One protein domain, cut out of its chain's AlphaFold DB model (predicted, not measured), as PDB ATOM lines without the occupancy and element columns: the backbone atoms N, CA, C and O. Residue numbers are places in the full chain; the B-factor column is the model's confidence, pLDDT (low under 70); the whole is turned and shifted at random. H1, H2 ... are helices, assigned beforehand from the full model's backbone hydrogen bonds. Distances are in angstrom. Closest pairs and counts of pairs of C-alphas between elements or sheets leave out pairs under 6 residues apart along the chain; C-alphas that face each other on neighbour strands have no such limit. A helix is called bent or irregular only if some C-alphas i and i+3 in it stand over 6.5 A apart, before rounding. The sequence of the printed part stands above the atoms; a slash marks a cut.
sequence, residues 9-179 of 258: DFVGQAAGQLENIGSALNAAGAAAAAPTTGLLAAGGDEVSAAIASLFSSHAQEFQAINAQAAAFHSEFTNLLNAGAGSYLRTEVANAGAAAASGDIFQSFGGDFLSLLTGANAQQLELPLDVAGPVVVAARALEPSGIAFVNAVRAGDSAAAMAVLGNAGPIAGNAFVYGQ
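AT A GLANCE: This is residues 9 to 179 of the 258 residues of the protein "PE domain-containing protein" of Mycobacterium szulgai (UniProt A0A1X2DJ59). Look first for one very long helix, H2, which runs most of the length of a slender rod; H1 folds back along the part near its start, H6 packs on its residues 78 to 93 and the arm H5b on its residues 92 to 100, while the arm H7a packs on H6 and on residues 9 to 16 of H1, and the arm H7b packs on H5b. Past the end of H2, the short H3 and H4 and the arm H5a make a loose head. The printed part has 171 residues, with seven named helices, H1 to H7 in chain order, and no named strand: the class is all helix. It is extended, with a radius of gyration of the C-alphas of 28.4 A and spans of 105 by 27 by 21 A.

IN THESE COORDINATES: Find C-alpha 46 at (-1.433, -9.625, 58.017); from there H2, residues 46 to 100, runs 80.2 A to C-alpha 100 at (14.119, 63.697, 29.608). H1, residues 9 to 37, begins at (10.463, 38.897, 27.208) and is 41.8 A long; it has a kink of 28 degrees near residue 31 and is only just irregular, with C-alphas 31 and 34 7.0 A apart. H3 is residues 103 to 107, 6.0 A, and H4 is residues 112 to 118, 10.0 A. H5, residues 121 to 140, was assigned as one helix by its hydrogen bonds but is bent, with C-alphas 130 and 133 6.9 A apart; its arms are H5a, 121 to 130, 14.5 A, and H5b, 133 to 140, 10.5 A. H6, residues 142 to 153, is 17.0 A long. H7, residues 157 to 177, likewise assigned as one helix by its hydrogen bonds, is bent, with C-alphas 165 and 168 6.8 A apart; its arms are H7a, 157 to 165, 12.3 A, and H7b, 168 to 177, 14.1 A.

HOW THE PARTS SIT: Start at H2: it touches H1 in a helical hairpin, opposite ways at a shallow tilt of 13 degrees, the closest C-alphas being those of Thr 37 and Ser 56, 4.3 A apart. With residues 78 to 93 alone it touches H6, closest at the C-alphas of Arg 89 and Gly 145, 5.4 A. With residues 92 to 100 alone it touches H5b at a steep tilt of 44 degrees, closest at the C-alphas of Val 92 and Ala 138, 5.6 A. H6 and H7a form a helical hairpin, with the C-alphas of Phe 148 and Ala 160 closest at 4.8 A. H7b touches H5b, closest at the C-alphas of Pro 133 and Phe 175, 4.3 A, and is apart from H2. H3 and H4 are each close to H5a but not clearly touching it; the closest C-alphas are those of Ile 104 and Pro 127, 7.8 A, and of Leu 116 and Leu 124, 7.7 A. In H2, H3, H4, H5b, H7a and H7b every O i to N i+4 pair is within hydrogen-bond range; in H1 it is 23 of 25, in H5a 4 of 6 and in H6 7 of 8.

THE WHOLE: The C-alphas farthest apart, those of Asp 45 and Gly 118, are 104.7 A apart. The printed part has no cut, and no link is long. Residues 117 to 122 stand free. Mean pLDDT of the printed part is 77.4; look for values under 70 at residues 84 to 121, among others.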
ATOM      1  N   ASP A   9      11.332  39.761  28.008       65.06
ATOM      2  CA  ASP A   9      10.463  38.897  27.208       65.06
ATOM      3  C   ASP A   9      10.813  37.407  27.371       65.06
ATOM      4  O   ASP A   9       9.939  36.581  27.624       65.06
ATOM      5  N   PHE A  10      12.105  37.055  27.358       76.44
ATOM      6  CA  PHE A  10      12.544  35.675  27.593       76.44
ATOM      7  C   PHE A  10      12.259  35.199  29.017       76.44
ATOM      8  O   PHE A  10      11.924  34.031  29.219       76.44
ATOM      9  N   VAL A  11      12.350  36.092  30.005       78.44
ATOM     10  CA  VAL A  11      12.010  35.762  31.396       78.44
ATOM     11  C   VAL A  11      10.505  35.512  31.542       78.44
ATOM     12  O   VAL A  11      10.118  34.534  32.181       78.44
ATOM     13  N   GLY A  12       9.663  36.328  30.902       71.94
ATOM     14  CA  GLY A  12       8.211  36.124  30.872       71.94
ATOM     15  C   GLY A  12       7.803  34.830  30.162       71.94
ATOM     16  O   GLY A  12       6.977  34.076  30.673       71.94
ATOM     17  N   GLN A  13       8.430  34.511  29.024       75.56
ATOM     18  CA  GLN A  13       8.206  33.236  28.332       75.56
ATOM     19  C   GLN A  13       8.603  32.032  29.199       75.56
ATOM     20  O   GLN A  13       7.849  31.062  29.289       75.56
ATOM     21  N   ALA A  14       9.757  32.094  29.871       80.44
ATOM     22  CA  ALA A  14      10.198  31.044  30.784       80.44
ATOM     23  C   ALA A  14       9.233  30.869  31.968       80.44
ATOM     24  O   ALA A  14       8.914  29.738  32.335       80.44
ATOM     25  N   ALA A  15       8.713  31.964  32.530       79.88
ATOM     26  CA  ALA A  15       7.710  31.910  33.591       79.88
ATOM     27  C   ALA A  15       6.414  31.217  33.127       79.88
ATOM     28  O   ALA A  15       5.912  30.343  33.835       79.88
ATOM     29  N   GLY A  16       5.931  31.514  31.915       78.31
ATOM     30  CA  GLY A  16       4.773  30.825  31.329       78.31
ATOM     31  C   GLY A  16       5.013  29.330  31.072       78.31
ATOM     32  O   GLY A  16       4.139  28.495  31.304       78.31
ATOM     33  N   GLN A  17       6.218  28.946  30.642       84.62
ATOM     34  CA  GLN A  17       6.586  27.528  30.509       84.62
ATOM     35  C   GLN A  17       6.598  26.809  31.865       84.62
ATOM     36  O   GLN A  17       6.091  25.692  31.975       84.62
ATOM     37  N   LEU A  18       7.140  27.449  32.902       89.44
ATOM     38  CA  LEU A  18       7.152  26.904  34.259       89.44
ATOM     39  C   LEU A  18       5.739  26.749  34.821       89.44
ATOM     40  O   LEU A  18       5.456  25.752  35.480       89.44
ATOM     41  N   GLU A  19       4.832  27.681  34.543       86.62
ATOM     42  CA  GLU A  19       3.425  27.564  34.930       86.62
ATOM     43  C   GLU A  19       2.756  26.334  34.300       86.62
ATOM     44  O   GLU A  19       2.126  25.540  35.004       86.62
ATOM     45  N   ASN A  20       2.990  26.095  33.005       86.19
ATOM     46  CA  ASN A  20       2.508  24.892  32.319       86.19
ATOM     47  C   ASN A  20       3.061  23.600  32.948       86.19
ATOM     48  O   ASN A  20       2.314  22.636  33.134       86.19
ATOM     49  N   ILE A  21       4.348  23.581  33.317       92.50
ATOM     50  CA  ILE A  21       4.965  22.447  34.023       92.50
ATOM     51  C   ILE A  21       4.296  22.232  35.386       92.50
ATOM     52  O   ILE A  21       3.909  21.109  35.704       92.50
ATOM     53  N   GLY A  22       4.108  23.295  36.172       91.00
ATOM     54  CA  GLY A  22       3.444  23.224  37.476       91.00
ATOM     55  C   GLY A  22       2.013  22.690  37.375       91.00
ATOM     56  O   GLY A  22       1.616  21.823  38.153       91.00
ATOM     57  N   SER A  23       1.259  23.133  36.365       90.00
ATOM     58  CA  SER A  23      -0.083  22.617  36.071       90.00
ATOM     59  C   SER A  23      -0.064  21.119  35.743       90.00
ATOM     60  O   SER A  23      -0.849  20.349  36.302       90.00
ATOM     61  N   ALA A  24       0.861  20.675  34.886       92.81
ATOM     62  CA  ALA A  24       1.001  19.262  34.538       92.81
ATOM     63  C   ALA A  24       1.373  18.395  35.757       92.81
ATOM     64  O   ALA A  24       0.816  17.310  35.931       92.81
ATOM     65  N   LEU A  25       2.264  18.883  36.627       93.06
ATOM     66  CA  LEU A  25       2.656  18.198  37.862       93.06
ATOM     67  C   LEU A  25       1.497  18.090  38.860       93.06
ATOM     68  O   LEU A  25       1.282  17.022  39.430       93.06
ATOM     69  N   ASN A  26       0.706  19.154  39.028       91.31
ATOM     70  CA  ASN A  26      -0.487  19.128  39.875       91.31
ATOM     71  C   ASN A  26      -1.532  18.132  39.360       91.31
ATOM     72  O   ASN A  26      -2.065  17.340  40.138       91.31
ATOM     73  N   ALA A  27      -1.785  18.119  38.048       92.06
ATOM     74  CA  ALA A  27      -2.698  17.161  37.428       92.06
ATOM     75  C   ALA A  27      -2.221  15.712  37.622       92.06
ATOM     76  O   ALA A  27      -3.016  14.842  37.984       92.06
ATOM     77  N   ALA A  28      -0.922  15.454  37.442       93.88
ATOM     78  CA  ALA A  28      -0.331  14.139  37.671       93.88
ATOM     79  C   ALA A  28      -0.416  13.712  39.147       93.88
ATOM     80  O   ALA A  28      -0.812  12.583  39.439       93.88
ATOM     81  N   GLY A  29      -0.106  14.617  40.083       92.12
ATOM     82  CA  GLY A  29      -0.210  14.368  41.521       92.12
ATOM     83  C   GLY A  29      -1.638  14.034  41.956       92.12
ATOM     84  O   GLY A  29      -1.848  13.058  42.681       92.12
ATOM     85  N   ALA A  30      -2.622  14.779  41.443       92.88
ATOM     86  CA  ALA A  30      -4.041  14.530  41.686       92.88
ATOM     87  C   ALA A  30      -4.505  13.187  41.099       92.88
ATOM     88  O   ALA A  30      -5.192  12.424  41.779       92.88
ATOM     89  N   ALA A  31      -4.088  12.858  39.871       95.25
ATOM     90  CA  ALA A  31      -4.402  11.576  39.238       95.25
ATOM     91  C   ALA A  31      -3.812  10.380  40.009       95.25
ATOM     92  O   ALA A  31      -4.433   9.319  40.081       95.25
ATOM     93  N   ALA A  32      -2.636  10.553  40.617       93.38
ATOM     94  CA  ALA A  32      -1.972   9.518  41.401       93.38
ATOM     95  C   ALA A  32      -2.546   9.346  42.820       93.38
ATOM     96  O   ALA A  32      -2.345   8.290  43.420       93.38
ATOM     97  N   ALA A  33      -3.266  10.329  43.371       93.88
ATOM     98  CA  ALA A  33      -3.706  10.317  44.770       93.88
ATOM     99  C   ALA A  33      -4.586   9.105  45.124       93.88
ATOM    100  O   ALA A  33      -4.250   8.335  46.024       93.88
ATOM    101  N   ALA A  34      -5.688   8.895  44.401       93.56
ATOM    102  CA  ALA A  34      -6.611   7.792  44.669       93.56
ATOM    103  C   ALA A  34      -5.968   6.393  44.527       93.56
ATOM    104  O   ALA A  34      -6.068   5.609  45.474       93.56
ATOM    105  N   PRO A  35      -5.274   6.051  43.418       94.44
ATOM    106  CA  PRO A  35      -4.712   4.708  43.250       94.44
ATOM    107  C   PRO A  35      -3.551   4.389  44.204       94.44
ATOM    108  O   PRO A  35      -3.264   3.215  44.418       94.44
ATOM    109  N   THR A  36      -2.882   5.396  44.777       92.56
ATOM    110  CA  THR A  36      -1.734   5.184  45.681       92.56
ATOM    111  C   THR A  36      -2.114   5.197  47.161       92.56
ATOM    112  O   THR A  36      -1.494   4.489  47.949       92.56
ATOM    113  N   THR A  37      -3.147   5.952  47.547       93.69
ATOM    114  CA  THR A  37      -3.624   6.026  48.944       93.69
ATOM    115  C   THR A  37      -4.703   4.993  49.276       93.69
ATOM    116  O   THR A  37      -4.932   4.709  50.449       93.69
ATOM    117  N   GLY A  38      -5.363   4.431  48.258       90.06
ATOM    118  CA  GLY A  38      -6.398   3.403  48.388       90.06
ATOM    119  C   GLY A  38      -5.907   1.988  48.078       90.06
ATOM    120  O   GLY A  38      -6.675   1.194  47.533       90.06
ATOM    121  N   LEU A  39      -4.633   1.680  48.342       92.69
ATOM    122  CA  LEU A  39      -4.044   0.398  47.961       92.69
ATOM    123  C   LEU A  39      -4.688  -0.750  48.755       92.69
ATOM    124  O   LEU A  39      -4.734  -0.729  49.984       92.69
ATOM    125  N   LEU A  40      -5.176  -1.769  48.047       93.81
ATOM    126  CA  LEU A  40      -5.765  -2.960  48.659       93.81
ATOM    127  C   LEU A  40      -4.682  -3.996  48.985       93.81
ATOM    128  O   LEU A  40      -3.696  -4.129  48.259       93.81
ATOM    129  N   ALA A  41      -4.889  -4.760  50.058       92.69
ATOM    130  CA  ALA A  41      -4.035  -5.897  50.385       92.69
ATOM    131  C   ALA A  41      -4.109  -6.962  49.276       92.69
ATOM    132  O   ALA A  41      -5.193  -7.302  48.803       92.69
ATOM    133  N   ALA A  42      -2.954  -7.495  48.869       89.56
ATOM    134  CA  ALA A  42      -2.870  -8.516  47.819       89.56
ATOM    135  C   ALA A  42      -3.432  -9.884  48.258       89.56
ATOM    136  O   ALA A  42      -3.842 -10.685  47.418       89.56
ATOM    137  N   GLY A  43      -3.457 -10.136  49.568       90.62
ATOM    138  CA  GLY A  43      -3.986 -11.334  50.210       90.62
ATOM    139  C   GLY A  43      -4.679 -11.005  51.534       90.62
ATOM    140  O   GLY A  43      -4.660  -9.862  51.990       90.62
ATOM    141  N   GLY A  44      -5.312 -12.011  52.142       92.69
ATOM    142  CA  GLY A  44      -6.017 -11.877  53.426       92.69
ATOM    143  C   GLY A  44      -5.122 -11.971  54.666       92.69
ATOM    144  O   GLY A  44      -5.641 -11.982  55.777       92.69
ATOM    145  N   ASP A  45      -3.809 -12.092  54.481       95.75
ATOM    146  CA  ASP A  45      -2.825 -12.199  55.555       95.75
ATOM    147  C   ASP A  45      -2.387 -10.826  56.090       95.75
ATOM    148  O   ASP A  45      -2.488  -9.788  55.428       95.75
ATOM    149  N   GLU A  46      -1.853 -10.829  57.307       93.50
ATOM    150  CA  GLU A  46      -1.433  -9.625  58.017       93.50
ATOM    151  C   GLU A  46      -0.236  -8.930  57.351       93.50
ATOM    152  O   GLU A  46      -0.104  -7.709  57.459       93.50
ATOM    153  N   VAL A  47       0.621  -9.668  56.634       96.12
ATOM    154  CA  VAL A  47       1.784  -9.093  55.938       96.12
ATOM    155  C   VAL A  47       1.321  -8.286  54.726       96.12
ATOM    156  O   VAL A  47       1.737  -7.139  54.561       96.12
ATOM    157  N   SER A  48       0.403  -8.828  53.922       95.00
ATOM    158  CA  SER A  48      -0.232  -8.117  52.807       95.00
ATOM    159  C   SER A  48      -0.957  -6.850  53.270       95.00
ATOM    160  O   SER A  48      -0.837  -5.802  52.628       95.00
ATOM    161  N   ALA A  49      -1.675  -6.918  54.396       92.88
ATOM    162  CA  ALA A  49      -2.339  -5.758  54.989       92.88
ATOM    163  C   ALA A  49      -1.337  -4.692  55.469       92.88
ATOM    164  O   ALA A  49      -1.519  -3.503  55.194       92.88
ATOM    165  N   ALA A  50      -0.251  -5.104  56.129       93.75
ATOM    166  CA  ALA A  50       0.797  -4.196  56.591       93.75
ATOM    167  C   ALA A  50       1.518  -3.496  55.425       93.75
ATOM    168  O   ALA A  50       1.759  -2.291  55.489       93.75
ATOM    169  N   ILE A  51       1.811  -4.217  54.336       95.00
ATOM    170  CA  ILE A  51       2.425  -3.644  53.129       95.00
ATOM    171  C   ILE A  51       1.491  -2.612  52.484       95.00
ATOM    172  O   ILE A  51       1.928  -1.501  52.178       95.00
ATOM    173  N   ALA A  52       0.203  -2.937  52.316       92.75
ATOM    174  CA  ALA A  52      -0.777  -2.001  51.760       92.75
ATOM    175  C   ALA A  52      -0.906  -0.724  52.610       92.75
ATOM    176  O   ALA A  52      -0.946   0.386  52.069       92.75
ATOM    177  N   SER A  53      -0.897  -0.867  53.939       93.38
ATOM    178  CA  SER A  53      -0.914   0.257  54.878       93.38
ATOM    179  C   SER A  53       0.345   1.126  54.778       93.38
ATOM    180  O   SER A  53       0.222   2.351  54.737       93.38
ATOM    181  N   LEU A  54       1.535   0.522  54.673       95.44
ATOM    182  CA  LEU A  54       2.801   1.245  54.529       95.44
ATOM    183  C   LEU A  54       2.813   2.123  53.270       95.44
ATOM    184  O   LEU A  54       3.107   3.316  53.353       95.44
ATOM    185  N   PHE A  55       2.463   1.553  52.112       95.12
ATOM    186  CA  PHE A  55       2.427   2.306  50.855       95.12
ATOM    187  C   PHE A  55       1.362   3.402  50.869       95.12
ATOM    188  O   PHE A  55       1.630   4.508  50.404       95.12
ATOM    189  N   SER A  56       0.191   3.132  51.454       94.44
ATOM    190  CA  SER A  56      -0.872   4.133  51.574       94.44
ATOM    191  C   SER A  56      -0.451   5.305  52.469       94.44
ATOM    192  O   SER A  56      -0.696   6.458  52.117       94.44
ATOM    193  N   SER A  57       0.241   5.036  53.585       94.88
ATOM    194  CA  SER A  57       0.803   6.076  54.462       94.88
ATOM    195  C   SER A  57       1.865   6.907  53.740       94.88
ATOM    196  O   SER A  57       1.824   8.135  53.775       94.88
ATOM    197  N   HIS A  58       2.782   6.252  53.024       94.62
ATOM    198  CA  HIS A  58       3.814   6.947  52.254       94.62
ATOM    199  C   HIS A  58       3.214   7.817  51.140       94.62
ATOM    200  O   HIS A  58       3.659   8.939  50.909       94.62
ATOM    201  N   ALA A  59       2.161   7.334  50.473       93.56
ATOM    202  CA  ALA A  59       1.441   8.104  49.470       93.56
ATOM    203  C   ALA A  59       0.763   9.348  50.070       93.56
ATOM    204  O   ALA A  59       0.790  10.408  49.450       93.56
ATOM    205  N   GLN A  60       0.198   9.260  51.277       93.38
ATOM    206  CA  GLN A  60      -0.389  10.417  51.968       93.38
ATOM    207  C   GLN A  60       0.670  11.477  52.308       93.38
ATOM    208  O   GLN A  60       0.444  12.665  52.070       93.38
ATOM    209  N   GLU A  61       1.842  11.060  52.794       95.19
ATOM    210  CA  GLU A  61       2.978  11.961  53.033       95.19
ATOM    211  C   GLU A  61       3.472  12.607  51.735       95.19
ATOM    212  O   GLU A  61       3.676  13.822  51.683       95.19
ATOM    213  N   PHE A  62       3.600  11.819  50.663       94.69
ATOM    214  CA  PHE A  62       3.962  12.332  49.345       94.69
ATOM    215  C   PHE A  62       2.974  13.402  48.869       94.69
ATOM    216  O   PHE A  62       3.405  14.453  48.404       94.69
ATOM    217  N   GLN A  63       1.663  13.187  49.023       94.88
ATOM    218  CA  GLN A  63       0.655  14.182  48.643       94.88
ATOM    219  C   GLN A  63       0.778  15.474  49.464       94.88
ATOM    220  O   GLN A  63       0.656  16.567  48.909       94.88
ATOM    221  N   ALA A  64       1.088  15.374  50.761       92.25
ATOM    222  CA  ALA A  64       1.315  16.544  51.609       92.25
ATOM    223  C   ALA A  64       2.555  17.349  51.178       92.25
ATOM    224  O   ALA A  64       2.505  18.579  51.112       92.25
ATOM    225  N   ILE A  65       3.656  16.670  50.841       94.75
ATOM    226  CA  ILE A  65       4.880  17.312  50.335       94.75
ATOM    227  C   ILE A  65       4.640  17.909  48.944       94.75
ATOM    228  O   ILE A  65       5.058  19.033  48.676       94.75
ATOM    229  N   ASN A  66       3.931  17.193  48.070       91.25
ATOM    230  CA  ASN A  66       3.608  17.662  46.726       91.25
ATOM    231  C   ASN A  66       2.770  18.953  46.765       91.25
ATOM    232  O   ASN A  66       3.021  19.869  45.987       91.25
ATOM    233  N   ALA A  67       1.847  19.082  47.725       89.94
ATOM    234  CA  ALA A  67       1.103  20.323  47.947       89.94
ATOM    235  C   ALA A  67       2.011  21.499  48.360       89.94
ATOM    236  O   ALA A  67       1.832  22.617  47.876       89.94
ATOM    237  N   GLN A  68       3.017  21.260  49.210       93.31
ATOM    238  CA  GLN A  68       4.002  22.289  49.577       93.31
ATOM    239  C   GLN A  68       4.881  22.684  48.383       93.31
ATOM    240  O   GLN A  68       5.122  23.871  48.158       93.31
ATOM    241  N   ALA A  69       5.321  21.707  47.586       90.44
ATOM    242  CA  ALA A  69       6.099  21.950  46.376       90.44
ATOM    243  C   ALA A  69       5.308  22.765  45.339       90.44
ATOM    244  O   ALA A  69       5.859  23.682  44.732       90.44
ATOM    245  N   ALA A  70       4.010  22.487  45.179       86.75
ATOM    246  CA  ALA A  70       3.127  23.249  44.302       86.75
ATOM    247  C   ALA A  70       2.989  24.716  44.743       86.75
ATOM    248  O   ALA A  70       3.043  25.618  43.904       86.75
ATOM    249  N   ALA A  71       2.864  24.966  46.052       86.81
ATOM    250  CA  ALA A  71       2.813  26.321  46.599       86.81
ATOM    251  C   ALA A  71       4.126  27.086  46.355       86.81
ATOM    252  O   ALA A  71       4.098  28.205  45.844       86.81
ATOM    253  N   PHE A  72       5.272  26.455  46.633       93.56
ATOM    254  CA  PHE A  72       6.589  27.030  46.346       93.56
ATOM    255  C   PHE A  72       6.765  27.351  44.858       93.56
ATOM    256  O   PHE A  72       7.224  28.436  44.505       93.56
ATOM    257  N   HIS A  73       6.384  26.419  43.977       90.25
ATOM    258  CA  HIS A  73       6.483  26.606  42.530       90.25
ATOM    259  C   HIS A  73       5.677  27.819  42.061       90.25
ATOM    260  O   HIS A  73       6.184  28.621  41.282       90.25
ATOM    261  N   SER A  74       4.454  27.988  42.573       84.69
ATOM    262  CA  SER A  74       3.615  29.151  42.264       84.69
ATOM    263  C   SER A  74       4.237  30.467  42.741       84.69
ATOM    264  O   SER A  74       4.222  31.460  42.015       84.69
ATOM    265  N   GLU A  75       4.824  30.494  43.937       84.81
ATOM    266  CA  GLU A  75       5.500  31.691  44.441       84.81
ATOM    267  C   GLU A  75       6.750  32.026  43.613       84.81
ATOM    268  O   GLU A  75       6.972  33.185  43.252       84.81
ATOM    269  N   PHE A  76       7.522  31.009  43.230       88.31
ATOM    270  CA  PHE A  76       8.693  31.160  42.373       88.31
ATOM    271  C   PHE A  76       8.344  31.738  40.993       88.31
ATOM    272  O   PHE A  76       8.996  32.686  40.549       88.31
ATOM    273  N   THR A  77       7.311  31.223  40.317       85.12
ATOM    274  CA  THR A  77       6.893  31.753  39.006       85.12
ATOM    275  C   THR A  77       6.354  33.179  39.110       85.12
ATOM    276  O   THR A  77       6.655  34.013  38.253       85.12
ATOM    277  N   ASN A  78       5.633  33.504  40.188       76.19
ATOM    278  CA  ASN A  78       5.171  34.866  40.464       76.19
ATOM    279  C   ASN A  78       6.339  35.843  40.672       76.19
ATOM    280  O   ASN A  78       6.343  36.934  40.096       76.19
ATOM    281  N   LEU A  79       7.355  35.446  41.445       81.38
ATOM    282  CA  LEU A  79       8.573  36.233  41.659       81.38
ATOM    283  C   LEU A  79       9.359  36.443  40.360       81.38
ATOM    284  O   LEU A  79       9.827  37.553  40.102       81.38
ATOM    285  N   LEU A  80       9.475  35.407  39.527       81.81
ATOM    286  CA  LEU A  80      10.163  35.490  38.239       81.81
ATOM    287  C   LEU A  80       9.479  36.495  37.299       81.81
ATOM    288  O   LEU A  80      10.150  37.351  36.716       81.81
ATOM    289  N   ASN A  81       8.145  36.456  37.228       70.94
ATOM    290  CA  ASN A  81       7.354  37.451  36.509       70.94
ATOM    291  C   ASN A  81       7.579  38.860  37.085       70.94
ATOM    292  O   ASN A  81       7.962  39.773  36.356       70.94
ATOM    293  N   ALA A  82       7.435  39.053  38.401       70.25
ATOM    294  CA  ALA A  82       7.672  40.352  39.041       70.25
ATOM    295  C   ALA A  82       9.074  40.928  38.737       70.25
ATOM    296  O   ALA A  82       9.225  42.136  38.513       70.25
ATOM    297  N   GLY A  83      10.089  40.060  38.690       72.31
ATOM    298  CA  GLY A  83      11.453  40.402  38.296       72.31
ATOM    299  C   GLY A  83      11.533  40.937  36.866       72.31
ATOM    300  O   GLY A  83      12.062  42.031  36.662       72.31
ATOM    301  N   ALA A  84      10.947  40.233  35.890       69.88
ATOM    302  CA  ALA A  84      10.905  40.671  34.489       69.88
ATOM    303  C   ALA A  84      10.294  42.076  34.340       69.88
ATOM    304  O   ALA A  84      10.866  42.946  33.681       69.88
ATOM    305  N   GLY A  85       9.178  42.337  35.027       62.41
ATOM    306  CA  GLY A  85       8.540  43.656  35.030       62.41
ATOM    307  C   GLY A  85       9.390  44.761  35.646       62.41
ATOM    308  O   GLY A  85       9.343  45.904  35.193       62.41
ATOM    309  N   SER A  86      10.186  44.439  36.667       62.94
ATOM    310  CA  SER A  86      11.093  45.405  37.295       62.94
ATOM    311  C   SER A  86      12.230  45.805  36.348       62.94
ATOM    312  O   SER A  86      12.559  46.990  36.267       62.94
ATOM    313  N   TYR A  87      12.771  44.852  35.578       65.56
ATOM    314  CA  TYR A  87      13.748  45.143  34.524       65.56
ATOM    315  C   TYR A  87      13.138  45.986  33.401       65.56
ATOM    316  O   TYR A  87      13.705  47.028  33.087       65.56
ATOM    317  N   LEU A  88      11.948  45.635  32.892       63.34
ATOM    318  CA  LEU A  88      11.254  46.449  31.877       63.34
ATOM    319  C   LEU A  88      11.029  47.882  32.340       63.34
ATOM    320  O   LEU A  88      11.342  48.821  31.621       63.34
ATOM    321  N   ARG A  89      10.508  48.070  33.557       59.69
ATOM    322  CA  ARG A  89      10.307  49.411  34.119       59.69
ATOM    323  C   ARG A  89      11.603  50.188  34.226       59.69
ATOM    324  O   ARG A  89      11.593  51.386  33.994       59.69
ATOM    325  N   THR A  90      12.690  49.521  34.598       63.38
ATOM    326  CA  THR A  90      14.001  50.160  34.709       63.38
ATOM    327  C   THR A  90      14.525  50.556  33.334       63.38
ATOM    328  O   THR A  90      15.005  51.669  33.181       63.38
ATOM    329  N   GLU A  91      14.386  49.704  32.317       63.41
ATOM    330  CA  GLU A  91      14.762  50.034  30.937       63.41
ATOM    331  C   GLU A  91      13.925  51.191  30.386       63.41
ATOM    332  O   GLU A  91      14.479  52.131  29.825       63.41
ATOM    333  N   VAL A  92      12.612  51.178  30.623       54.84
ATOM    334  CA  VAL A  92      11.697  52.258  30.232       54.84
ATOM    335  C   VAL A  92      12.015  53.554  30.971       54.84
ATOM    336  O   VAL A  92      12.114  54.604  30.343       54.84
ATOM    337  N   ALA A  93      12.226  53.501  32.286       55.50
ATOM    338  CA  ALA A  93      12.583  54.666  33.087       55.50
ATOM    339  C   ALA A  93      13.959  55.214  32.699       55.50
ATOM    340  O   ALA A  93      14.120  56.424  32.645       55.50
ATOM    341  N   ASN A  94      14.932  54.357  32.381       60.88
ATOM    342  CA  ASN A  94      16.251  54.779  31.919       60.88
ATOM    343  C   ASN A  94      16.198  55.358  30.502       60.88
ATOM    344  O   ASN A  94      16.864  56.353  30.246       60.88
ATOM    345  N   ALA A  95      15.399  54.791  29.593       54.84
ATOM    346  CA  ALA A  95      15.186  55.344  28.256       54.84
ATOM    347  C   ALA A  95      14.451  56.693  28.320       54.84
ATOM    348  O   ALA A  95      14.870  57.661  27.689       54.84
ATOM    349  N   GLY A  96      13.402  56.781  29.142       47.12
ATOM    350  CA  GLY A  96      12.668  58.013  29.415       47.12
ATOM    351  C   GLY A  96      13.528  59.058  30.125       47.12
ATOM    352  O   GLY A  96      13.484  60.224  29.759       47.12
ATOM    353  N   ALA A  97      14.365  58.660  31.084       50.28
ATOM    354  CA  ALA A  97      15.313  59.546  31.745       50.28
ATOM    355  C   ALA A  97      16.442  59.966  30.804       50.28
ATOM    356  O   ALA A  97      16.794  61.128  30.826       50.28
ATOM    357  N   ALA A  98      16.984  59.115  29.933       54.34
ATOM    358  CA  ALA A  98      17.954  59.540  28.917       54.34
ATOM    359  C   ALA A  98      17.333  60.554  27.935       54.34
ATOM    360  O   ALA A  98      17.966  61.539  27.565       54.34
ATOM    361  N   ALA A  99      16.057  60.367  27.586       49.06
ATOM    362  CA  ALA A  99      15.283  61.306  26.780       49.06
ATOM    363  C   ALA A  99      14.949  62.625  27.519       49.06
ATOM    364  O   ALA A  99      14.999  63.695  26.917       49.06
ATOM    365  N   ALA A 100      14.622  62.567  28.816       47.03
ATOM    366  CA  ALA A 100      14.119  63.697  29.608       47.03
ATOM    367  C   ALA A 100      15.187  64.432  30.437       47.03
ATOM    368  O   ALA A 100      15.037  65.621  30.703       47.03
ATOM    369  N   SER A 101      16.276  63.764  30.833       47.50
ATOM    370  CA  SER A 101      17.406  64.344  31.592       47.50
ATOM    371  C   SER A 101      18.207  65.352  30.779       47.50
ATOM    372  O   SER A 101      19.114  66.000  31.300       47.50
ATOM    373  N   GLY A 102      17.816  65.545  29.522       47.06
ATOM    374  CA  GLY A 102      18.337  66.607  28.713       47.06
ATOM    375  C   GLY A 102      19.791  66.389  28.379       47.06
ATOM    376  O   GLY A 102      20.486  67.374  28.301       47.06
ATOM    377  N   ASP A 103      20.259  65.176  28.090       50.16
ATOM    378  CA  ASP A 103      21.499  65.055  27.308       50.16
ATOM    379  C   ASP A 103      21.341  65.769  25.951       50.16
ATOM    380  O   ASP A 103      22.254  66.450  25.488       50.16
ATOM    381  N   ILE A 104      20.130  65.755  25.375       49.44
ATOM    382  CA  ILE A 104      19.767  66.612  24.236       49.44
ATOM    383  C   ILE A 104      19.837  68.101  24.624       49.44
ATOM    384  O   ILE A 104      20.473  68.875  23.921       49.44
ATOM    385  N   PHE A 105      19.275  68.523  25.762       47.94
ATOM    386  CA  PHE A 105      19.257  69.938  26.191       47.94
ATOM    387  C   PHE A 105      20.591  70.459  26.767       47.94
ATOM    388  O   PHE A 105      20.883  71.648  26.678       47.94
ATOM    389  N   GLN A 106      21.435  69.582  27.302       49.09
ATOM    390  CA  GLN A 106      22.800  69.841  27.747       49.09
ATOM    391  C   GLN A 106      23.752  69.883  26.553       49.09
ATOM    392  O   GLN A 106      24.704  70.658  26.597       49.09
ATOM    393  N   SER A 107      23.454  69.171  25.452       45.62
ATOM    394  CA  SER A 107      24.122  69.404  24.162       45.62
ATOM    395  C   SER A 107      23.879  70.826  23.630       45.62
ATOM    396  O   SER A 107      24.759  71.393  22.987       45.62
ATOM    397  N   PHE A 108      22.742  71.441  23.987       49.22
ATOM    398  CA  PHE A 108      22.435  72.856  23.725       49.22
ATOM    399  C   PHE A 108      22.981  73.822  24.790       49.22
ATOM    400  O   PHE A 108      22.728  75.020  24.712       49.22
ATOM    401  N   GLY A 109      23.758  73.315  25.756       39.69
ATOM    402  CA  GLY A 109      24.572  74.095  26.682       39.69
ATOM    403  C   GLY A 109      23.786  75.020  27.607       39.69
ATOM    404  O   GLY A 109      23.747  76.212  27.361       39.69
ATOM    405  N   GLY A 110      23.235  74.501  28.711       49.56
ATOM    406  CA  GLY A 110      22.896  75.249  29.939       49.56
ATOM    407  C   GLY A 110      21.861  76.389  29.874       49.56
ATOM    408  O   GLY A 110      21.322  76.745  30.917       49.56
ATOM    409  N   ASP A 111      21.546  76.936  28.700       56.84
ATOM    410  CA  ASP A 111      20.688  78.105  28.517       56.84
ATOM    411  C   ASP A 111      19.785  77.935  27.282       56.84
ATOM    412  O   ASP A 111      19.825  78.680  26.300       56.84
ATOM    413  N   PHE A 112      18.946  76.898  27.335       56.78
ATOM    414  CA  PHE A 112      17.906  76.622  26.339       56.78
ATOM    415  C   PHE A 112      16.962  77.821  26.127       56.78
ATOM    416  O   PHE A 112      16.458  78.014  25.024       56.78
ATOM    417  N   LEU A 113      16.765  78.669  27.148       58.34
ATOM    418  CA  LEU A 113      15.977  79.898  27.012       58.34
ATOM    419  C   LEU A 113      16.686  80.959  26.163       58.34
ATOM    420  O   LEU A 113      16.030  81.594  25.341       58.34
ATOM    421  N   SER A 114      18.008  81.115  26.288       58.31
ATOM    422  CA  SER A 114      18.786  81.962  25.375       58.31
ATOM    423  C   SER A 114      18.688  81.462  23.926       58.31
ATOM    424  O   SER A 114      18.493  82.262  23.008       58.31
ATOM    425  N   LEU A 115      18.739  80.140  23.715       59.34
ATOM    426  CA  LEU A 115      18.582  79.517  22.395       59.34
ATOM    427  C   LEU A 115      17.189  79.782  21.794       59.34
ATOM    428  O   LEU A 115      17.084  80.186  20.639       59.34
ATOM    429  N   LEU A 116      16.131  79.647  22.598       60.84
ATOM    430  CA  LEU A 116      14.743  79.919  22.206       60.84
ATOM    431  C   LEU A 116      14.538  81.363  21.717       60.84
ATOM    432  O   LEU A 116      13.697  81.623  20.864       60.84
ATOM    433  N   THR A 117      15.316  82.305  22.257       60.66
ATOM    434  CA  THR A 117      15.221  83.734  21.917       60.66
ATOM    435  C   THR A 117      16.142  84.189  20.779       60.66
ATOM    436  O   THR A 117      16.005  85.326  20.327       60.66
ATOM    437  N   GLY A 118      17.076  83.344  20.316       57.31
ATOM    438  CA  GLY A 118      18.137  83.751  19.382       57.31
ATOM    439  C   GLY A 118      18.434  82.807  18.210       57.31
ATOM    440  O   GLY A 118      19.132  83.220  17.285       57.31
ATOM    441  N   ALA A 119      17.929  81.573  18.218       59.59
ATOM    442  CA  ALA A 119      18.128  80.603  17.142       59.59
ATOM    443  C   ALA A 119      16.994  80.645  16.103       59.59
ATOM    444  O   ALA A 119      15.865  81.037  16.401       59.59
ATOM    445  N   ASN A 120      17.279  80.223  14.869       65.19
ATOM    446  CA  ASN A 120      16.229  79.954  13.883       65.19
ATOM    447  C   ASN A 120      15.435  78.703  14.285       65.19
ATOM    448  O   ASN A 120      16.000  77.765  14.847       65.19
ATOM    449  N   ALA A 121      14.139  78.679  13.962       69.06
ATOM    450  CA  ALA A 121      13.199  77.643  14.397       69.06
ATOM    451  C   ALA A 121      13.722  76.213  14.161       69.06
ATOM    452  O   ALA A 121      13.737  75.384  15.071       69.06
ATOM    453  N   GLN A 122      14.319  75.970  12.994       72.56
ATOM    454  CA  GLN A 122      14.830  74.654  12.608       72.56
ATOM    455  C   GLN A 122      16.048  74.180  13.406       72.56
ATOM    456  O   GLN A 122      16.292  72.977  13.458       72.56
ATOM    457  N   GLN A 123      16.817  75.073  14.039       70.19
ATOM    458  CA  GLN A 123      17.908  74.656  14.931       70.19
ATOM    459  C   GLN A 123      17.385  73.997  16.212       70.19
ATOM    460  O   GLN A 123      18.108  73.201  16.807       70.19
ATOM    461  N   LEU A 124      16.148  74.302  16.617       74.56
ATOM    462  CA  LEU A 124      15.495  73.684  17.771       74.56
ATOM    463  C   LEU A 124      14.581  72.529  17.360       74.56
ATOM    464  O   LEU A 124      14.573  71.503  18.032       74.56
ATOM    465  N   GLU A 125      13.834  72.679  16.266       77.38
ATOM    466  CA  GLU A 125      12.808  71.708  15.870       77.38
ATOM    467  C   GLU A 125      13.400  70.371  15.412       77.38
ATOM    468  O   GLU A 125      12.965  69.314  15.856       77.38
ATOM    469  N   LEU A 126      14.448  70.393  14.585       79.31
ATOM    470  CA  LEU A 126      15.031  69.171  14.019       79.31
ATOM    471  C   LEU A 126      15.591  68.206  15.071       79.31
ATOM    472  O   LEU A 126      15.288  67.014  15.004       79.31
ATOM    473  N   PRO A 127      16.399  68.660  16.044       72.12
ATOM    474  CA  PRO A 127      16.861  67.789  17.118       72.12
ATOM    475  C   PRO A 127      15.713  67.181  17.935       72.12
ATOM    476  O   PRO A 127      15.797  66.018  18.332       72.12
ATOM    477  N   LEU A 128      14.635  67.941  18.157       78.69
ATOM    478  CA  LEU A 128      13.447  67.477  18.876       78.69
ATOM    479  C   LEU A 128      12.662  66.439  18.058       78.69
ATOM    480  O   LEU A 128      12.276  65.412  18.610       78.69
ATOM    481  N   ASP A 129      12.518  66.637  16.748       81.81
ATOM    482  CA  ASP A 129      11.848  65.703  15.831       81.81
ATOM    483  C   ASP A 129      12.635  64.403  15.615       81.81
ATOM    484  O   ASP A 129      12.056  63.334  15.415       81.81
ATOM    485  N   VAL A 130      13.969  64.472  15.659       78.62
ATOM    486  CA  VAL A 130      14.844  63.290  15.596       78.62
ATOM    487  C   VAL A 130      14.753  62.484  16.893       78.62
ATOM    488  O   VAL A 130      14.748  61.251  16.857       78.62
ATOM    489  N   ALA A 131      14.666  63.157  18.041       74.31
ATOM    490  CA  ALA A 131      14.533  62.508  19.343       74.31
ATOM    491  C   ALA A 131      13.113  61.987  19.618       74.31
ATOM    492  O   ALA A 131      12.948  60.974  20.306       74.31
ATOM    493  N   GLY A 132      12.101  62.658  19.064       78.62
ATOM    494  CA  GLY A 132      10.677  62.412  19.281       78.62
ATOM    495  C   GLY A 132      10.274  60.939  19.245       78.62
ATOM    496  O   GLY A 132       9.769  60.463  20.261       78.62
ATOM    497  N   PRO A 133      10.570  60.177  18.172       81.44
ATOM    498  CA  PRO A 133      10.215  58.764  18.055       81.44
ATOM    499  C   PRO A 133      10.674  57.905  19.232       81.44
ATOM    500  O   PRO A 133       9.923  57.058  19.715       81.44
ATOM    501  N   VAL A 134      11.893  58.132  19.723       75.12
ATOM    502  CA  VAL A 134      12.446  57.385  20.859       75.12
ATOM    503  C   VAL A 134      11.763  57.808  22.158       75.12
ATOM    504  O   VAL A 134      11.383  56.948  22.954       75.12
ATOM    505  N   VAL A 135      11.556  59.115  22.349       75.50
ATOM    506  CA  VAL A 135      10.886  59.687  23.529       75.50
ATOM    507  C   VAL A 135       9.472  59.115  23.665       75.50
ATOM    508  O   VAL A 135       9.133  58.547  24.703       75.50
ATOM    509  N   VAL A 136       8.653  59.209  22.614       82.81
ATOM    510  CA  VAL A 136       7.252  58.765  22.669       82.81
ATOM    511  C   VAL A 136       7.131  57.244  22.754       82.81
ATOM    512  O   VAL A 136       6.231  56.747  23.428       82.81
ATOM    513  N   ALA A 137       8.048  56.484  22.142       76.81
ATOM    514  CA  ALA A 137       8.070  55.026  22.256       76.81
ATOM    515  C   ALA A 137       8.390  54.562  23.679       76.81
ATOM    516  O   ALA A 137       7.740  53.649  24.190       76.81
ATOM    517  N   ALA A 138       9.352  55.213  24.340       71.81
ATOM    518  CA  ALA A 138       9.677  54.925  25.731       71.81
ATOM    519  C   ALA A 138       8.495  55.254  26.655       71.81
ATOM    520  O   ALA A 138       8.105  54.429  27.478       71.81
ATOM    521  N   ARG A 139       7.868  56.424  26.488       77.62
ATOM    522  CA  ARG A 139       6.744  56.844  27.342       77.62
ATOM    523  C   ARG A 139       5.476  56.020  27.111       77.62
ATOM    524  O   ARG A 139       4.771  55.704  28.065       77.62
ATOM    525  N   ALA A 140       5.237  55.545  25.889       81.50
ATOM    526  CA  ALA A 140       4.133  54.630  25.597       81.50
ATOM    527  C   ALA A 140       4.243  53.270  26.316       81.50
ATOM    528  O   ALA A 140       3.234  52.582  26.475       81.50
ATOM    529  N   LEU A 141       5.437  52.876  26.772       77.44
ATOM    530  CA  LEU A 141       5.648  51.646  27.542       77.44
ATOM    531  C   LEU A 141       5.396  51.808  29.049       77.44
ATOM    532  O   LEU A 141       5.271  50.804  29.754       77.44
ATOM    533  N   GLU A 142       5.295  53.035  29.562       76.50
ATOM    534  CA  GLU A 142       5.069  53.288  30.990       76.50
ATOM    535  C   GLU A 142       3.766  52.633  31.506       76.50
ATOM    536  O   GLU A 142       3.827  51.891  32.499       76.50
ATOM    537  N   PRO A 143       2.608  52.767  30.821       78.81
ATOM    538  CA  PRO A 143       1.382  52.081  31.225       78.81
ATOM    539  C   PRO A 143       1.526  50.556  31.214       78.81
ATOM    540  O   PRO A 143       0.973  49.889  32.088       78.81
ATOM    541  N   SER A 144       2.306  49.996  30.283       75.38
ATOM    542  CA  SER A 144       2.586  48.555  30.214       75.38
ATOM    543  C   SER A 144       3.348  48.080  31.452       75.38
ATOM    544  O   SER A 144       2.992  47.068  32.052       75.38
ATOM    545  N   GLY A 145       4.337  48.844  31.924       66.25
ATOM    546  CA  GLY A 145       5.037  48.534  33.174       66.25
ATOM    547  C   GLY A 145       4.107  48.525  34.396       66.25
ATOM    548  O   GLY A 145       4.280  47.713  35.314       66.25
ATOM    549  N   ILE A 146       3.108  49.408  34.437       74.38
ATOM    550  CA  ILE A 146       2.096  49.456  35.505       74.38
ATOM    551  C   ILE A 146       1.125  48.277  35.390       74.38
ATOM    552  O   ILE A 146       0.947  47.543  36.366       74.38
ATOM    553  N   ALA A 147       0.549  48.067  34.205       75.94
ATOM    554  CA  ALA A 147      -0.404  46.998  33.919       75.94
ATOM    555  C   ALA A 147       0.185  45.615  34.222       75.94
ATOM    556  O   ALA A 147      -0.474  44.797  34.860       75.94
ATOM    557  N   PHE A 148       1.450  45.394  33.863       73.25
ATOM    558  CA  PHE A 148       2.163  44.160  34.158       73.25
ATOM    559  C   PHE A 148       2.209  43.855  35.660       73.25
ATOM    560  O   PHE A 148       1.813  42.780  36.096       73.25
ATOM    561  N   VAL A 149       2.662  44.801  36.488       66.00
ATOM    562  CA  VAL A 149       2.762  44.560  37.941       66.00
ATOM    563  C   VAL A 149       1.394  44.444  38.585       66.00
ATOM    564  O   VAL A 149       1.257  43.705  39.554       66.00
ATOM    565  N   ASN A 150       0.383  45.139  38.068       72.44
ATOM    566  CA  ASN A 150      -0.985  44.947  38.532       72.44
ATOM    567  C   ASN A 150      -1.475  43.527  38.225       72.44
ATOM    568  O   ASN A 150      -2.040  42.899  39.114       72.44
ATOM    569  N   ALA A 151      -1.188  43.000  37.032       69.62
ATOM    570  CA  ALA A 151      -1.490  41.617  36.669       69.62
ATOM    571  C   ALA A 151      -0.742  40.612  37.563       69.62
ATOM    572  O   ALA A 151      -1.362  39.728  38.147       69.62
ATOM    573  N   VAL A 152       0.561  40.811  37.796       66.38
ATOM    574  CA  VAL A 152       1.345  39.952  38.701       66.38
ATOM    575  C   VAL A 152       0.838  40.025  40.145       66.38
ATOM    576  O   VAL A 152       0.685  38.995  40.792       66.38
ATOM    577  N   ARG A 153       0.527  41.222  40.661       68.25
ATOM    578  CA  ARG A 153      -0.064  41.386  42.004       68.25
ATOM    579  C   ARG A 153      -1.442  40.744  42.117       68.25
ATOM    580  O   ARG A 153      -1.801  40.298  43.201       68.25
ATOM    581  N   ALA A 154      -2.203  40.716  41.027       79.38
ATOM    582  CA  ALA A 154      -3.492  40.041  40.953       79.38
ATOM    583  C   ALA A 154      -3.366  38.513  40.801       79.38
ATOM    584  O   ALA A 154      -4.380  37.825  40.870       79.38
ATOM    585  N   GLY A 155      -2.152  37.978  40.610       68.75
ATOM    586  CA  GLY A 155      -1.927  36.562  40.313       68.75
ATOM    587  C   GLY A 155      -2.360  36.156  38.899       68.75
ATOM    588  O   GLY A 155      -2.530  34.970  38.640       68.75
ATOM    589  N   ASP A 156      -2.552  37.120  37.994       78.94
ATOM    590  CA  ASP A 156      -2.964  36.901  36.606       78.94
ATOM    591  C   ASP A 156      -1.733  36.873  35.686       78.94
ATOM    592  O   ASP A 156      -1.319  37.871  35.085       78.94
ATOM    593  N   SER A 157      -1.107  35.700  35.620       67.06
ATOM    594  CA  SER A 157       0.051  35.396  34.773       67.06
ATOM    595  C   SER A 157      -0.249  35.561  33.279       67.06
ATOM    596  O   SER A 157       0.601  36.051  32.530       67.06
ATOM    597  N   ALA A 158      -1.468  35.235  32.841       72.25
ATOM    598  CA  ALA A 158      -1.895  35.380  31.455       72.25
ATOM    599  C   ALA A 158      -1.975  36.857  31.042       72.25
ATOM    600  O   ALA A 158      -1.457  37.232  29.986       72.25
ATOM    601  N   ALA A 159      -2.550  37.717  31.889       76.62
ATOM    602  CA  ALA A 159      -2.554  39.158  31.661       76.62
ATOM    603  C   ALA A 159      -1.134  39.744  31.707       76.62
ATOM    604  O   ALA A 159      -0.790  40.586  30.876       76.62
ATOM    605  N   ALA A 160      -0.277  39.269  32.616       70.44
ATOM    606  CA  ALA A 160       1.118  39.698  32.695       70.44
ATOM    607  C   ALA A 160       1.894  39.362  31.403       70.44
ATOM    608  O   ALA A 160       2.568  40.227  30.836       70.44
ATOM    609  N   MET A 161       1.740  38.146  30.873       67.38
ATOM    610  CA  MET A 161       2.335  37.746  29.592       67.38
ATOM    611  C   MET A 161       1.748  38.507  28.399       67.38
ATOM    612  O   MET A 161       2.485  38.886  27.489       67.38
ATOM    613  N   ALA A 162       0.440  38.776  28.401       78.81
ATOM    614  CA  ALA A 162      -0.202  39.562  27.352       78.81
ATOM    615  C   ALA A 162       0.349  40.997  27.297       78.81
ATOM    616  O   ALA A 162       0.532  41.549  26.214       78.81
ATOM    617  N   VAL A 163       0.655  41.599  28.449       75.25
ATOM    618  CA  VAL A 163       1.280  42.927  28.507       75.25
ATOM    619  C   VAL A 163       2.704  42.903  27.938       75.25
ATOM    620  O   VAL A 163       3.054  43.803  27.175       75.25
ATOM    621  N   LEU A 164       3.501  41.866  28.231       68.75
ATOM    622  CA  LEU A 164       4.838  41.694  27.640       68.75
ATOM    623  C   LEU A 164       4.781  41.555  26.117       68.75
ATOM    624  O   LEU A 164       5.462  42.293  25.408       68.75
ATOM    625  N   GLY A 165       3.915  40.672  25.610       68.75
ATOM    626  CA  GLY A 165       3.777  40.448  24.170       68.75
ATOM    627  C   GLY A 165       3.321  41.692  23.399       68.75
ATOM    628  O   GLY A 165       3.662  41.861  22.230       68.75
ATOM    629  N   ASN A 166       2.597  42.602  24.059       79.56
ATOM    630  CA  ASN A 166       2.150  43.860  23.464       79.56
ATOM    631  C   ASN A 166       3.164  45.007  23.586       79.56
ATOM    632  O   ASN A 166       3.000  46.015  22.902       79.56
ATOM    633  N   ALA A 167       4.222  44.876  24.393       71.38
ATOM    634  CA  ALA A 167       5.203  45.944  24.590       71.38
ATOM    635  C   ALA A 167       5.867  46.373  23.266       71.38
ATOM    636  O   ALA A 167       5.912  47.561  22.952       71.38
ATOM    637  N   GLY A 168       6.306  45.413  22.446       71.62
ATOM    638  CA  GLY A 168       6.903  45.687  21.133       71.62
ATOM    639  C   GLY A 168       5.962  46.451  20.189       71.62
ATOM    640  O   GLY A 168       6.323  47.538  19.739       71.62
ATOM    641  N   PRO A 169       4.747  45.940  19.912       81.81
ATOM    642  CA  PRO A 169       3.746  46.652  19.119       81.81
ATOM    643  C   PRO A 169       3.392  48.049  19.649       81.81
ATOM    644  O   PRO A 169       3.261  48.976  18.852       81.81
ATOM    645  N   ILE A 170       3.277  48.229  20.971       82.50
ATOM    646  CA  ILE A 170       3.003  49.534  21.594       82.50
ATOM    647  C   ILE A 170       4.144  50.516  21.311       82.50
ATOM    648  O   ILE A 170       3.897  51.604  20.792       82.50
ATOM    649  N   ALA A 171       5.386  50.116  21.593       78.50
ATOM    650  CA  ALA A 171       6.560  50.949  21.354       78.50
ATOM    651  C   ALA A 171       6.745  51.255  19.863       78.50
ATOM    652  O   ALA A 171       7.019  52.393  19.504       78.50
ATOM    653  N   GLY A 172       6.543  50.269  18.985       74.56
ATOM    654  CA  GLY A 172       6.643  50.444  17.538       74.56
ATOM    655  C   GLY A 172       5.576  51.387  16.980       74.56
ATOM    656  O   GLY A 172       5.888  52.268  16.183       74.56
ATOM    657  N   ASN A 173       4.324  51.261  17.426       90.38
ATOM    658  CA  ASN A 173       3.259  52.170  17.007       90.38
ATOM    659  C   ASN A 173       3.495  53.593  17.529       90.38
ATOM    660  O   ASN A 173       3.311  54.558  16.790       90.38
ATOM    661  N   ALA A 174       3.952  53.731  18.775       86.62
ATOM    662  CA  ALA A 174       4.315  55.022  19.343       86.62
ATOM    663  C   ALA A 174       5.525  55.646  18.632       86.62
ATOM    664  O   ALA A 174       5.482  56.819  18.286       86.62
ATOM    665  N   PHE A 175       6.551  54.866  18.298       86.31
ATOM    666  CA  PHE A 175       7.705  55.334  17.527       86.31
ATOM    667  C   PHE A 175       7.299  55.962  16.184       86.31
ATOM    668  O   PHE A 175       7.901  56.937  15.741       86.31
ATOM    669  N   VAL A 176       6.263  55.428  15.529       92.38
ATOM    670  CA  VAL A 176       5.805  55.936  14.228       92.38
ATOM    671  C   VAL A 176       4.764  57.050  14.372       92.38
ATOM    672  O   VAL A 176       4.867  58.052  13.672       92.38
ATOM    673  N   TYR A 177       3.783  56.911  15.264       95.38
ATOM    674  CA  TYR A 177       2.596  57.784  15.318       95.38
ATOM    675  C   TYR A 177       2.322  58.409  16.690       95.38
ATOM    676  O   TYR A 177       1.387  59.198  16.830       95.38
ATOM    677  N   GLY A 178       3.082  58.024  17.712       91.69
ATOM    678  CA  GLY A 178       2.885  58.454  19.091       91.69
ATOM    679  C   GLY A 178       3.081  59.952  19.265       91.69
ATOM    680  O   GLY A 178       3.793  60.597  18.499       91.69
ATOM    681  N   GLN A 179       2.429  60.498  20.282       92.31
ATOM    682  CA  GLN A 179       2.547  61.895  20.672       92.31
ATOM    683  C   GLN A 179       2.542  61.964  22.189       92.31
ATOM    684  O   GLN A 179       1.726  61.299  22.829       92.31
TER     685      GLN A 179